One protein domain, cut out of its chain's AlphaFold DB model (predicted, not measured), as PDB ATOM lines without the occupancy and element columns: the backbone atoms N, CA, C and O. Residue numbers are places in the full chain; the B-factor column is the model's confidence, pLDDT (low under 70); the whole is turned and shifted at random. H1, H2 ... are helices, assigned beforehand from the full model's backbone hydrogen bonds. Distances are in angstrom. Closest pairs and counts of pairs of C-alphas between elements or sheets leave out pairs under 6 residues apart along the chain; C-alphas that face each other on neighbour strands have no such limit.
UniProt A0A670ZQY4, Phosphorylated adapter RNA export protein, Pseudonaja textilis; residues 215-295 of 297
ATOM      1  N   ASP A 215      31.418 -21.883 -24.631       68.31
ATOM      2  CA  ASP A 215      30.356 -22.699 -25.202       68.31
ATOM      3  C   ASP A 215      29.283 -21.769 -25.786       68.31
ATOM      4  O   ASP A 215      28.865 -20.801 -25.136       68.31
ATOM      5  N   MET A 216      28.827 -22.054 -27.005       71.69
ATOM      6  CA  MET A 216      27.714 -21.324 -27.609       71.69
ATOM      7  C   MET A 216      26.425 -21.463 -26.796       71.69
ATOM      8  O   MET A 216      26.085 -22.528 -26.274       71.69
ATOM      9  N   ASN A 217      25.620 -20.399 -26.765       75.50
ATOM     10  CA  ASN A 217      24.278 -20.490 -26.202       75.50
ATOM     11  C   ASN A 217      23.301 -21.096 -27.228       75.50
ATOM     12  O   ASN A 217      22.778 -20.406 -28.110       75.50
ATOM     13  N   TYR A 218      23.026 -22.397 -27.097       69.19
ATOM     14  CA  TYR A 218      22.140 -23.159 -27.991       69.19
ATOM     15  C   TYR A 218      20.658 -22.783 -27.912       69.19
ATOM     16  O   TYR A 218      19.906 -23.090 -28.837       69.19
ATOM     17  N   LYS A 219      20.208 -22.154 -26.823       68.81
ATOM     18  CA  LYS A 219      18.793 -21.791 -26.674       68.81
ATOM     19  C   LYS A 219      18.527 -20.324 -27.009       68.81
ATOM     20  O   LYS A 219      17.412 -20.000 -27.400       68.81
ATOM     21  N   GLY A 220      19.559 -19.475 -26.958       71.06
ATOM     22  CA  GLY A 220      19.415 -18.039 -27.198       71.06
ATOM     23  C   GLY A 220      18.468 -17.377 -26.193       71.06
ATOM     24  O   GLY A 220      18.044 -17.990 -25.213       71.06
ATOM     25  N   ARG A 221      18.149 -16.103 -26.414       67.69
ATOM     26  CA  ARG A 221      17.124 -15.366 -25.656       67.69
ATOM     27  C   ARG A 221      15.733 -15.524 -26.266       67.69
ATOM     28  O   ARG A 221      14.749 -15.441 -25.537       67.69
ATOM     29  N   TYR A 222      15.662 -15.767 -27.574       68.19
ATOM     30  CA  TYR A 222      14.421 -15.924 -28.328       68.19
ATOM     31  C   TYR A 222      14.553 -17.052 -29.358       68.19
ATOM     32  O   TYR A 222      15.629 -17.272 -29.917       68.19
ATOM     33  N   GLU A 223      13.446 -17.742 -29.639       72.19
ATOM     34  CA  GLU A 223      13.351 -18.669 -30.769       72.19
ATOM     35  C   GLU A 223      13.170 -17.845 -32.049       72.19
ATOM     36  O   GLU A 223      12.134 -17.223 -32.269       72.19
ATOM     37  N   ILE A 224      14.233 -17.774 -32.849       73.19
ATOM     38  CA  ILE A 224      14.271 -16.956 -34.060       73.19
ATOM     39  C   ILE A 224      13.324 -17.577 -35.092       73.19
ATOM     40  O   ILE A 224      13.556 -18.700 -35.538       73.19
ATOM     41  N   THR A 225      12.284 -16.839 -35.479       74.38
ATOM     42  CA  THR A 225      11.359 -17.242 -36.550       74.38
ATOM     43  C   THR A 225      11.639 -16.408 -37.806       74.38
ATOM     44  O   THR A 225      12.119 -15.279 -37.715       74.38
ATOM     45  N   GLU A 226      11.360 -16.942 -38.999       73.19
ATOM     46  CA  GLU A 226      11.669 -16.287 -40.287       73.19
ATOM     47  C   GLU A 226      11.012 -14.900 -40.465       73.19
ATOM     48  O   GLU A 226      11.480 -14.073 -41.258       73.19
ATOM     49  N   ASP A 227       9.948 -14.634 -39.709       74.56
ATOM     50  CA  ASP A 227       9.125 -13.427 -39.805       74.56
ATOM     51  C   ASP A 227       9.663 -12.239 -38.995       74.56
ATOM     52  O   ASP A 227       9.241 -11.103 -39.217       74.56
ATOM     53  N   ASP A 228      10.629 -12.459 -38.099       81.44
ATOM     54  CA  ASP A 228      11.231 -11.388 -37.301       81.44
ATOM     55  C   ASP A 228      11.996 -10.363 -38.180       81.44
ATOM     56  O   ASP A 228      12.441 -10.673 -39.301       81.44
ATOM     57  N   PRO A 229      12.175  -9.116 -37.692       88.00
ATOM     58  CA  PRO A 229      12.977  -8.114 -38.382       88.00
ATOM     59  C   PRO A 229      14.452  -8.532 -38.440       88.00
ATOM     60  O   PRO A 229      15.003  -9.070 -37.479       88.00
ATOM     61  N   GLU A 230      15.103  -8.239 -39.567       88.81
ATOM     62  CA  GLU A 230      16.481  -8.655 -39.881       88.81
ATOM     63  C   GLU A 230      17.495  -8.238 -38.810       88.81
ATOM     64  O   GLU A 230      18.396  -9.003 -38.474       88.81
ATOM     65  N   GLU A 231      17.313  -7.053 -38.228       89.19
ATOM     66  CA  GLU A 231      18.175  -6.512 -37.175       89.19
ATOM     67  C   GLU A 231      18.098  -7.340 -35.884       89.19
ATOM     68  O   GLU A 231      19.123  -7.688 -35.302       89.19
ATOM     69  N   LYS A 232      16.893  -7.766 -35.489       89.19
ATOM     70  CA  LYS A 232      16.680  -8.610 -34.303       89.19
ATOM     71  C   LYS A 232      17.247 -10.016 -34.506       89.19
ATOM     72  O   LYS A 232      17.833 -10.581 -33.585       89.19
ATOM     73  N   VAL A 233      17.105 -10.564 -35.716       88.31
ATOM     74  CA  VAL A 233      17.716 -11.849 -36.101       88.31
ATOM     75  C   VAL A 233      19.240 -11.754 -36.007       88.31
ATOM     76  O   VAL A 233      19.878 -12.625 -35.413       88.31
ATOM     77  N   ALA A 234      19.827 -10.679 -36.536       90.69
ATOM     78  CA  ALA A 234      21.266 -10.457 -36.495       90.69
ATOM     79  C   ALA A 234      21.797 -10.285 -35.064       90.69
ATOM     80  O   ALA A 234      22.818 -10.877 -34.713       90.69
ATOM     81  N   ASP A 235      21.094  -9.527 -34.223       89.94
ATOM     82  CA  ASP A 235      21.468  -9.325 -32.823       89.94
ATOM     83  C   ASP A 235      21.432 -10.619 -32.010       89.94
ATOM     84  O   ASP A 235      22.290 -10.838 -31.146       89.94
ATOM     85  N   GLU A 236      20.462 -11.489 -32.280       88.62
ATOM     86  CA  GLU A 236      20.362 -12.771 -31.594       88.62
ATOM     87  C   GLU A 236      21.447 -13.743 -32.060       88.62
ATOM     88  O   GLU A 236      22.101 -14.375 -31.230       88.62
ATOM     89  N   ILE A 237      21.715 -13.805 -33.366       87.94
ATOM     90  CA  ILE A 237      22.830 -14.589 -33.914       87.94
ATOM     91  C   ILE A 237      24.160 -14.103 -33.315       87.94
ATOM     92  O   ILE A 237      24.946 -14.913 -32.827       87.94
ATOM     93  N   ALA A 238      24.392 -12.789 -33.267       89.50
ATOM     94  CA  ALA A 238      25.601 -12.214 -32.682       89.50
ATOM     95  C   ALA A 238      25.729 -12.518 -31.182       89.50
ATOM     96  O   ALA A 238      26.831 -12.785 -30.696       89.50
ATOM     97  N   TYR A 239      24.609 -12.503 -30.454       88.44
ATOM     98  CA  TYR A 239      24.576 -12.859 -29.039       88.44
ATOM     99  C   TYR A 239      24.905 -14.335 -28.813       88.44
ATOM    100  O   TYR A 239      25.748 -14.640 -27.973       88.44
ATOM    101  N   ARG A 240      24.287 -15.240 -29.582       86.19
ATOM    102  CA  ARG A 240      24.531 -16.687 -29.481       86.19
ATOM    103  C   ARG A 240      25.968 -17.045 -29.840       86.19
ATOM    104  O   ARG A 240      26.525 -17.916 -29.184       86.19
ATOM    105  N   LEU A 241      26.549 -16.331 -30.810       84.62
ATOM    106  CA  LEU A 241      27.937 -16.472 -31.255       84.62
ATOM    107  C   LEU A 241      28.981 -15.789 -30.370       84.62
ATOM    108  O   LEU A 241      30.176 -15.952 -30.609       84.62
ATOM    109  N   HIS A 242      28.554 -14.997 -29.383       83.75
ATOM    110  CA  HIS A 242      29.437 -14.128 -28.602       83.75
ATOM    111  C   HIS A 242      30.378 -13.276 -29.475       83.75
ATOM    112  O   HIS A 242      31.530 -13.001 -29.119       83.75
ATOM    113  N   GLU A 243      29.885 -12.814 -30.628       82.75
ATOM    114  CA  GLU A 243      30.695 -12.024 -31.547       82.75
ATOM    115  C   GLU A 243      30.709 -10.549 -31.123       82.75
ATOM    116  O   GLU A 243      29.654  -9.930 -30.958       82.75
ATOM    117  N   PRO A 244      31.895  -9.923 -30.991       84.38
ATOM    118  CA  PRO A 244      31.995  -8.522 -30.592       84.38
ATOM    119  C   PRO A 244      31.530  -7.559 -31.693       84.38
ATOM    120  O   PRO A 244      31.246  -6.398 -31.416       84.38
ATOM    121  N   LYS A 245      31.472  -8.016 -32.950       87.56
ATOM    122  CA  LYS A 245      31.125  -7.198 -34.118       87.56
ATOM    123  C   LYS A 245      29.758  -7.602 -34.672       87.56
ATOM    124  O   LYS A 245      29.672  -8.454 -35.553       87.56
ATOM    125  N   LYS A 246      28.704  -6.955 -34.185       89.00
ATOM    126  CA  LYS A 246      27.315  -7.215 -34.600       89.00
ATOM    127  C   LYS A 246      27.024  -6.763 -36.034       89.00
ATOM    128  O   LYS A 246      26.304  -7.441 -36.759       89.00
ATOM    129  N   ASP A 247      27.682  -5.693 -36.478       89.56
ATOM    130  CA  ASP A 247      27.538  -5.144 -37.835       89.56
ATOM    131  C   ASP A 247      27.939  -6.149 -38.918       89.56
ATOM    132  O   ASP A 247      27.393  -6.149 -40.019       89.56
ATOM    133  N   LEU A 248      28.907  -7.020 -38.609       90.19
ATOM    134  CA  LEU A 248      29.271  -8.121 -39.492       90.19
ATOM    135  C   LEU A 248      28.059  -9.026 -39.685       90.19
ATOM    136  O   LEU A 248      27.625  -9.168 -40.824       90.19
ATOM    137  N   ILE A 249      27.482  -9.533 -38.588       91.06
ATOM    138  CA  ILE A 249      26.289 -10.395 -38.575       91.06
ATOM    139  C   ILE A 249      25.132  -9.777 -39.364       91.06
ATOM    140  O   ILE A 249      24.585 -10.430 -40.255       91.06
ATOM    141  N   ALA A 250      24.841  -8.497 -39.135       91.75
ATOM    142  CA  ALA A 250      23.809  -7.772 -39.873       91.75
ATOM    143  C   ALA A 250      24.048  -7.767 -41.395       91.75
ATOM    144  O   ALA A 250      23.115  -7.977 -42.172       91.75
ATOM    145  N   ARG A 251      25.300  -7.589 -41.844       91.56
ATOM    146  CA  ARG A 251      25.634  -7.606 -43.279       91.56
ATOM    147  C   ARG A 251      25.382  -8.962 -43.928       91.56
ATOM    148  O   ARG A 251      24.866  -8.996 -45.038       91.56
ATOM    149  N   VAL A 252      25.685 -10.076 -43.271       90.31
ATOM    150  CA  VAL A 252      25.400 -11.393 -43.876       90.31
ATOM    151  C   VAL A 252      23.932 -11.736 -43.832       90.31
ATOM    152  O   VAL A 252      23.448 -12.270 -44.820       90.31
ATOM    153  N   VAL A 253      23.203 -11.386 -42.768       91.38
ATOM    154  CA  VAL A 253      21.743 -11.563 -42.774       91.38
ATOM    155  C   VAL A 253      21.127 -10.809 -43.955       91.38
ATOM    156  O   VAL A 253      20.241 -11.338 -44.620       91.38
ATOM    157  N   LYS A 254      21.669  -9.633 -44.290       92.25
ATOM    158  CA  LYS A 254      21.265  -8.848 -45.462       92.25
ATOM    159  C   LYS A 254      21.676  -9.464 -46.811       92.25
ATOM    160  O   LYS A 254      20.919  -9.351 -47.768       92.25
ATOM    161  N   ILE A 255      22.860 -10.078 -46.916       93.06
ATOM    162  CA  ILE A 255      23.376 -10.663 -48.175       93.06
ATOM    163  C   ILE A 255      22.778 -12.049 -48.446       93.06
ATOM    164  O   ILE A 255      22.351 -12.338 -49.559       93.06
ATOM    165  N   ILE A 256      22.777 -12.916 -47.435       90.69
ATOM    166  CA  ILE A 256      22.364 -14.320 -47.523       90.69
ATOM    167  C   ILE A 256      20.851 -14.470 -47.288       90.69
ATOM    168  O   ILE A 256      20.213 -15.358 -47.854       90.69
ATOM    169  N   GLY A 257      20.262 -13.595 -46.471       89.50
ATOM    170  CA  GLY A 257      18.849 -13.626 -46.102       89.50
ATOM    171  C   GLY A 257      18.582 -14.327 -44.768       89.50
ATOM    172  O   GLY A 257      19.378 -15.129 -44.267       89.50
ATOM    173  N   LYS A 258      17.411 -14.037 -44.185       89.12
ATOM    174  CA  LYS A 258      17.006 -14.500 -42.844       89.12
ATOM    175  C   LYS A 258      16.983 -16.025 -42.706       89.12
ATOM    176  O   LYS A 258      17.614 -16.562 -41.804       89.12
ATOM    177  N   LYS A 259      16.317 -16.723 -43.634       90.25
ATOM    178  CA  LYS A 259      16.130 -18.187 -43.586       90.25
ATOM    179  C   LYS A 259      17.461 -18.932 -43.539       90.25
ATOM    180  O   LYS A 259      17.716 -19.737 -42.652       90.25
ATOM    181  N   LYS A 260      18.344 -18.581 -44.474       90.38
ATOM    182  CA  LYS A 260      19.673 -19.174 -44.608       90.38
ATOM    183  C   LYS A 260      20.592 -18.823 -43.442       90.38
ATOM    184  O   LYS A 260      21.382 -19.655 -43.022       90.38
ATOM    185  N   SER A 261      20.447 -17.635 -42.861       90.12
ATOM    186  CA  SER A 261      21.206 -17.261 -41.661       90.12
ATOM    187  C   SER A 261      20.814 -18.095 -40.436       90.12
ATOM    188  O   SER A 261      21.677 -18.454 -39.639       90.12
ATOM    189  N   ILE A 262      19.529 -18.438 -40.299       88.31
ATOM    190  CA  ILE A 262      19.033 -19.321 -39.230       88.31
ATOM    191  C   ILE A 262      19.494 -20.769 -39.464       88.31
ATOM    192  O   ILE A 262      19.922 -21.432 -38.525       88.31
ATOM    193  N   GLU A 263      19.466 -21.249 -40.709       90.50
ATOM    194  CA  GLU A 263      19.981 -22.576 -41.082       90.50
ATOM    195  C   GLU A 263      21.473 -22.718 -40.734       90.50
ATOM    196  O   GLU A 263      21.859 -23.650 -40.030       90.50
ATOM    197  N   LEU A 264      22.292 -21.733 -41.115       89.69
ATOM    198  CA  LEU A 264      23.721 -21.702 -40.789       89.69
ATOM    199  C   LEU A 264      23.983 -21.663 -39.280       89.69
ATOM    200  O   LEU A 264      24.965 -22.234 -38.805       89.69
ATOM    201  N   LEU A 265      23.119 -21.000 -38.507       87.06
ATOM    202  CA  LEU A 265      23.216 -21.002 -37.049       87.06
ATOM    203  C   LEU A 265      23.013 -22.414 -36.477       87.06
ATOM    204  O   LEU A 265      23.726 -22.801 -35.551       87.06
ATOM    205  N   MET A 266      22.065 -23.177 -37.027       87.56
ATOM    206  CA  MET A 266      21.810 -24.561 -36.617       87.56
ATOM    207  C   MET A 266      22.966 -25.488 -37.006       87.56
ATOM    208  O   MET A 266      23.437 -26.250 -36.166       87.56
ATOM    209  N   GLU A 267      23.480 -25.369 -38.229       87.88
ATOM    210  CA  GLU A 267      24.645 -26.135 -38.696       87.88
ATOM    211  C   GLU A 267      25.899 -25.826 -37.860       87.88
ATOM    212  O   GLU A 267      26.644 -26.721 -37.465       87.88
ATOM    213  N   THR A 268      26.104 -24.556 -37.498       85.62
ATOM    214  CA  THR A 268      27.221 -24.153 -36.627       85.62
ATOM    215  C   THR A 268      27.130 -24.815 -35.254       85.62
ATOM    216  O   THR A 268      28.153 -25.239 -34.714       85.62
ATOM    217  N   ALA A 269      25.922 -24.917 -34.692       84.38
ATOM    218  CA  ALA A 269      25.708 -25.581 -33.412       84.38
ATOM    219  C   ALA A 269      26.060 -27.077 -33.474       84.38
ATOM    220  O   ALA A 269      26.627 -27.606 -32.520       84.38
ATOM    221  N   GLU A 270      25.773 -27.750 -34.590       86.06
ATOM    222  CA  GLU A 270      26.165 -29.146 -34.803       86.06
ATOM    223  C   GLU A 270      27.690 -29.283 -34.907       86.06
ATOM    224  O   GLU A 270      28.302 -30.048 -34.166       86.06
ATOM    225  N   VAL A 271      28.348 -28.472 -35.740       85.00
ATOM    226  CA  VAL A 271      29.807 -28.570 -35.914       85.00
ATOM    227  C   VAL A 271      30.566 -28.299 -34.612       85.00
ATOM    228  O   VAL A 271      31.594 -28.926 -34.345       85.00
ATOM    229  N   GLU A 272      30.077 -27.393 -33.769       82.62
ATOM    230  CA  GLU A 272      30.676 -27.151 -32.459       82.62
ATOM    231  C   GLU A 272      30.512 -28.345 -31.504       82.62
ATOM    232  O   GLU A 272      31.488 -28.727 -30.848       82.62
ATOM    233  N   GLN A 273      29.335 -28.985 -31.476       78.31
ATOM    234  CA  GLN A 273      29.119 -30.228 -30.719       78.31
ATOM    235  C   GLN A 273      30.058 -31.343 -31.193       78.31
ATOM    236  O   GLN A 273      30.590 -32.100 -30.378       78.31
ATOM    237  N   ASN A 274      30.341 -31.387 -32.494       83.44
ATOM    238  CA  ASN A 274      31.279 -32.321 -33.112       83.44
ATOM    239  C   ASN A 274      32.762 -31.950 -32.897       83.44
ATOM    240  O   ASN A 274      33.648 -32.648 -33.392       83.44
ATOM    241  N   GLY A 275      33.060 -30.902 -32.121       73.88
ATOM    242  CA  GLY A 275      34.422 -30.534 -31.720       73.88
ATOM    243  C   GLY A 275      34.946 -29.225 -32.316       73.88
ATOM    244  O   GLY A 275      36.070 -28.829 -31.987       73.88
ATOM    245  N   GLY A 276      34.136 -28.526 -33.113       77.81
ATOM    246  CA  GLY A 276      34.452 -27.227 -33.701       77.81
ATOM    247  C   GLY A 276      35.520 -27.285 -34.796       77.81
ATOM    248  O   GLY A 276      36.029 -28.339 -35.163       77.81
ATOM    249  N   LEU A 277      35.876 -26.114 -35.328       75.25
ATOM    250  CA  LEU A 277      36.867 -25.972 -36.398       75.25
ATOM    251  C   LEU A 277      38.091 -25.189 -35.930       75.25
ATOM    252  O   LEU A 277      37.967 -24.163 -35.262       75.25
ATOM    253  N   LEU A 278      39.279 -25.658 -36.312       67.56
ATOM    254  CA  LEU A 278      40.540 -24.993 -36.002       67.56
ATOM    255  C   LEU A 278      40.698 -23.752 -36.890       67.56
ATOM    256  O   LEU A 278      40.880 -23.870 -38.100       67.56
ATOM    257  N   ILE A 279      40.667 -22.560 -36.298       65.19
ATOM    258  CA  ILE A 279      40.955 -21.334 -37.043       65.19
ATOM    259  C   ILE A 279      42.456 -21.052 -36.989       65.19
ATOM    260  O   ILE A 279      43.038 -20.902 -35.915       65.19
ATOM    261  N   MET A 280      43.080 -20.906 -38.155       51.78
ATOM    262  CA  MET A 280      44.456 -20.432 -38.272       51.78
ATOM    263  C   MET A 280      44.473 -18.898 -38.292       51.78
ATOM    264  O   MET A 280      44.579 -18.266 -39.340       51.78
ATOM    265  N   VAL A 281      44.337 -18.270 -37.124       52.62
ATOM    266  CA  VAL A 281      44.652 -16.841 -36.973       52.62
ATOM    267  C   VAL A 281      46.093 -16.743 -36.498       52.62
ATOM    268  O   VAL A 281      46.455 -17.441 -35.556       52.62
ATOM    269  N   ARG A 282      46.892 -15.836 -37.083       53.09
ATOM    270  CA  ARG A 282      48.316 -15.606 -36.752       53.09
ATOM    271  C   ARG A 282      48.655 -15.516 -35.257       53.09
ATOM    272  O   ARG A 282      49.833 -15.587 -34.963       53.09
ATOM    273  N   ASN A 283      47.685 -15.365 -34.346       43.75
ATOM    274  CA  ASN A 283      47.898 -15.322 -32.896       43.75
ATOM    275  C   ASN A 283      46.743 -15.880 -32.024       43.75
ATOM    276  O   ASN A 283      46.738 -15.593 -30.835       43.75
ATOM    277  N   ASN A 284      45.749 -16.629 -32.534       43.66
ATOM    278  CA  ASN A 284      44.686 -17.181 -31.664       43.66
ATOM    279  C   ASN A 284      44.073 -18.484 -32.211       43.66
ATOM    280  O   ASN A 284      43.460 -18.474 -33.279       43.66
ATOM    281  N   LEU A 285      44.178 -19.571 -31.437       41.16
ATOM    282  CA  LEU A 285      43.360 -20.778 -31.589       41.16
ATOM    283  C   LEU A 285      41.991 -20.538 -30.936       41.16
ATOM    284  O   LEU A 285      41.793 -20.860 -29.767       41.16
ATOM    285  N   SER A 286      41.041 -19.958 -31.661       45.88
ATOM    286  CA  SER A 286      39.630 -19.982 -31.251       45.88
ATOM    287  C   SER A 286      38.872 -20.925 -32.173       45.88
ATOM    288  O   SER A 286      39.007 -20.784 -33.381       45.88
ATOM    289  N   CYS A 287      38.092 -21.866 -31.640       43.28
ATOM    290  CA  CYS A 287      37.164 -22.676 -32.430       43.28
ATOM    291  C   CYS A 287      35.885 -21.870 -32.682       43.28
ATOM    292  O   CYS A 287      35.009 -21.834 -31.828       43.28
ATOM    293  N   SER A 288      35.784 -21.159 -33.804       51.78
ATOM    294  CA  SER A 288      34.598 -20.341 -34.124       51.78
ATOM    295  C   SER A 288      34.434 -20.201 -35.642       51.78
ATOM    296  O   SER A 288      35.082 -19.379 -36.288       51.78
ATOM    297  N   LEU A 289      33.548 -21.016 -36.217       48.19
ATOM    298  CA  LEU A 289      33.231 -21.095 -37.652       48.19
ATOM    299  C   LEU A 289      32.900 -19.745 -38.309       48.19
ATOM    300  O   LEU A 289      33.240 -19.498 -39.465       48.19
ATOM    301  N   LEU A 290      32.266 -18.842 -37.564       50.12
ATOM    302  CA  LEU A 290      31.680 -17.628 -38.132       50.12
ATOM    303  C   LEU A 290      32.614 -16.422 -38.136       50.12
ATOM    304  O   LEU A 290      32.391 -15.473 -38.888       50.12
ATOM    305  N   ARG A 291      33.740 -16.489 -37.420       51.03
ATOM    306  CA  ARG A 291      34.695 -15.377 -37.378       51.03
ATOM    307  C   ARG A 291      35.457 -15.176 -38.686       51.03
ATOM    308  O   ARG A 291      36.035 -14.107 -38.872       51.03
ATOM    309  N   LEU A 292      35.479 -16.179 -39.569       44.22
ATOM    310  CA  LEU A 292      36.145 -16.113 -40.874       44.22
ATOM    311  C   LEU A 292      35.186 -15.840 -42.032       44.22
ATOM    312  O   LEU A 292      35.490 -14.961 -42.834       44.22
ATOM    313  N   TYR A 293      34.029 -16.508 -42.098       50.16
ATOM    314  CA  TYR A 293      33.074 -16.278 -43.195       50.16
ATOM    315  C   TYR A 293      32.623 -14.816 -43.280       50.16
ATOM    316  O   TYR A 293      32.419 -14.279 -44.363       50.16
ATOM    317  N   PHE A 294      32.566 -14.147 -42.133       47.97
ATOM    318  CA  PHE A 294      32.197 -12.746 -42.047       47.97
ATOM    319  C   PHE A 294      33.346 -11.775 -42.315       47.97
ATOM    320  O   PHE A 294      33.112 -10.696 -42.840       47.97
ATOM    321  N   LYS A 295      34.592 -12.117 -41.971       45.19
ATOM    322  CA  LYS A 295      35.724 -11.175 -42.065       45.19
ATOM    323  C   LYS A 295      36.261 -11.001 -43.488       45.19
ATOM    324  O   LYS A 295      37.039 -10.077 -43.709       45.19
TER     325      LYS A 295
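Overview. This is residues 215 to 295 of the 297 residues of the protein "Phosphorylated adapter RNA export protein" of Pseudonaja textilis (UniProt A0A670ZQY4). A small cluster of three helices has H3, the longest, running nearly the same way as H1, while H2 crosses H1 at a steep angle. From H3 a long loop, residues 274 to 289, reaches out to one end of the model and folds back to the short helix H4, near H2; a second long loop, residues 215 to 229, leads into H1 and reaches the other end. The printed part has 81 residues with four named helices, in the order H1, H2, H3, H4, and no named strand; the class is all helix, with 42 residues in the helices. It is compact, with a radius of gyration of the C-alphas of 12.3 A, yet elongated, spanning 38 by 23 by 18 A.

Along the chain. H3, residues 258 to 273, is 23.3 A from first to last C-alpha, from Lys 258 at (17.006, -14.500, -42.844) to Gln 273 at (29.119, -30.228, -30.719). H2 is residues 246 to 256, 15.6 A long. H1 is residues 230 to 240, 15.4 A long, and begins at C-alpha 230, (16.481, -8.655, -39.881). H4 is residues 290 to 293, 5.4 A long, and ends at C-alpha 293, (33.074, -16.278, -43.195).

Arrangement. H3 and H1 only just touch, with 3 pairs of C-alphas within 8 A, and H3 does so with residues 258 to 265 alone. Their closest C-alphas are those of Glu 230 and Lys 258, 6.6 A apart. They run the same way at a shallow tilt of 7 degrees. H2 and H3 are close but not clearly touching, the closest C-alphas being those of Val 253 and Ser 261, 5.8 A apart. They run opposite ways at a steep tilt of 64 degrees. H1 and H2 touch, with 15 pairs of C-alphas within 8 A; the closest are those of Ala 234 and Ala 250, 5.0 A apart. They run opposite ways at a steep tilt of 57 degrees. H4 and H2 are near each other, with 6 pairs of C-alphas within 10 A. H4 is apart from H1, and only just apart from H3, the closest C-alphas being 8.0 A apart. In H1, H2 and H3 every O i to N i+4 pair is within hydrogen-bond range; H4 is too short for such a pair.

Size, cuts and confidence. The two C-alphas farthest apart, those of Asp 227 and Asn 283, are 39.4 A apart. The printed part has no cut. The links from H1 to H2 and from H2 to H3 are tight, and the link from H3 to H4, 16 residues, is long. The mean pLDDT of the printed part is 76.4; residue 215, residues 218 to 219, 221 to 222 and 278 to 295 are under 70, and H4 has a mean of 49.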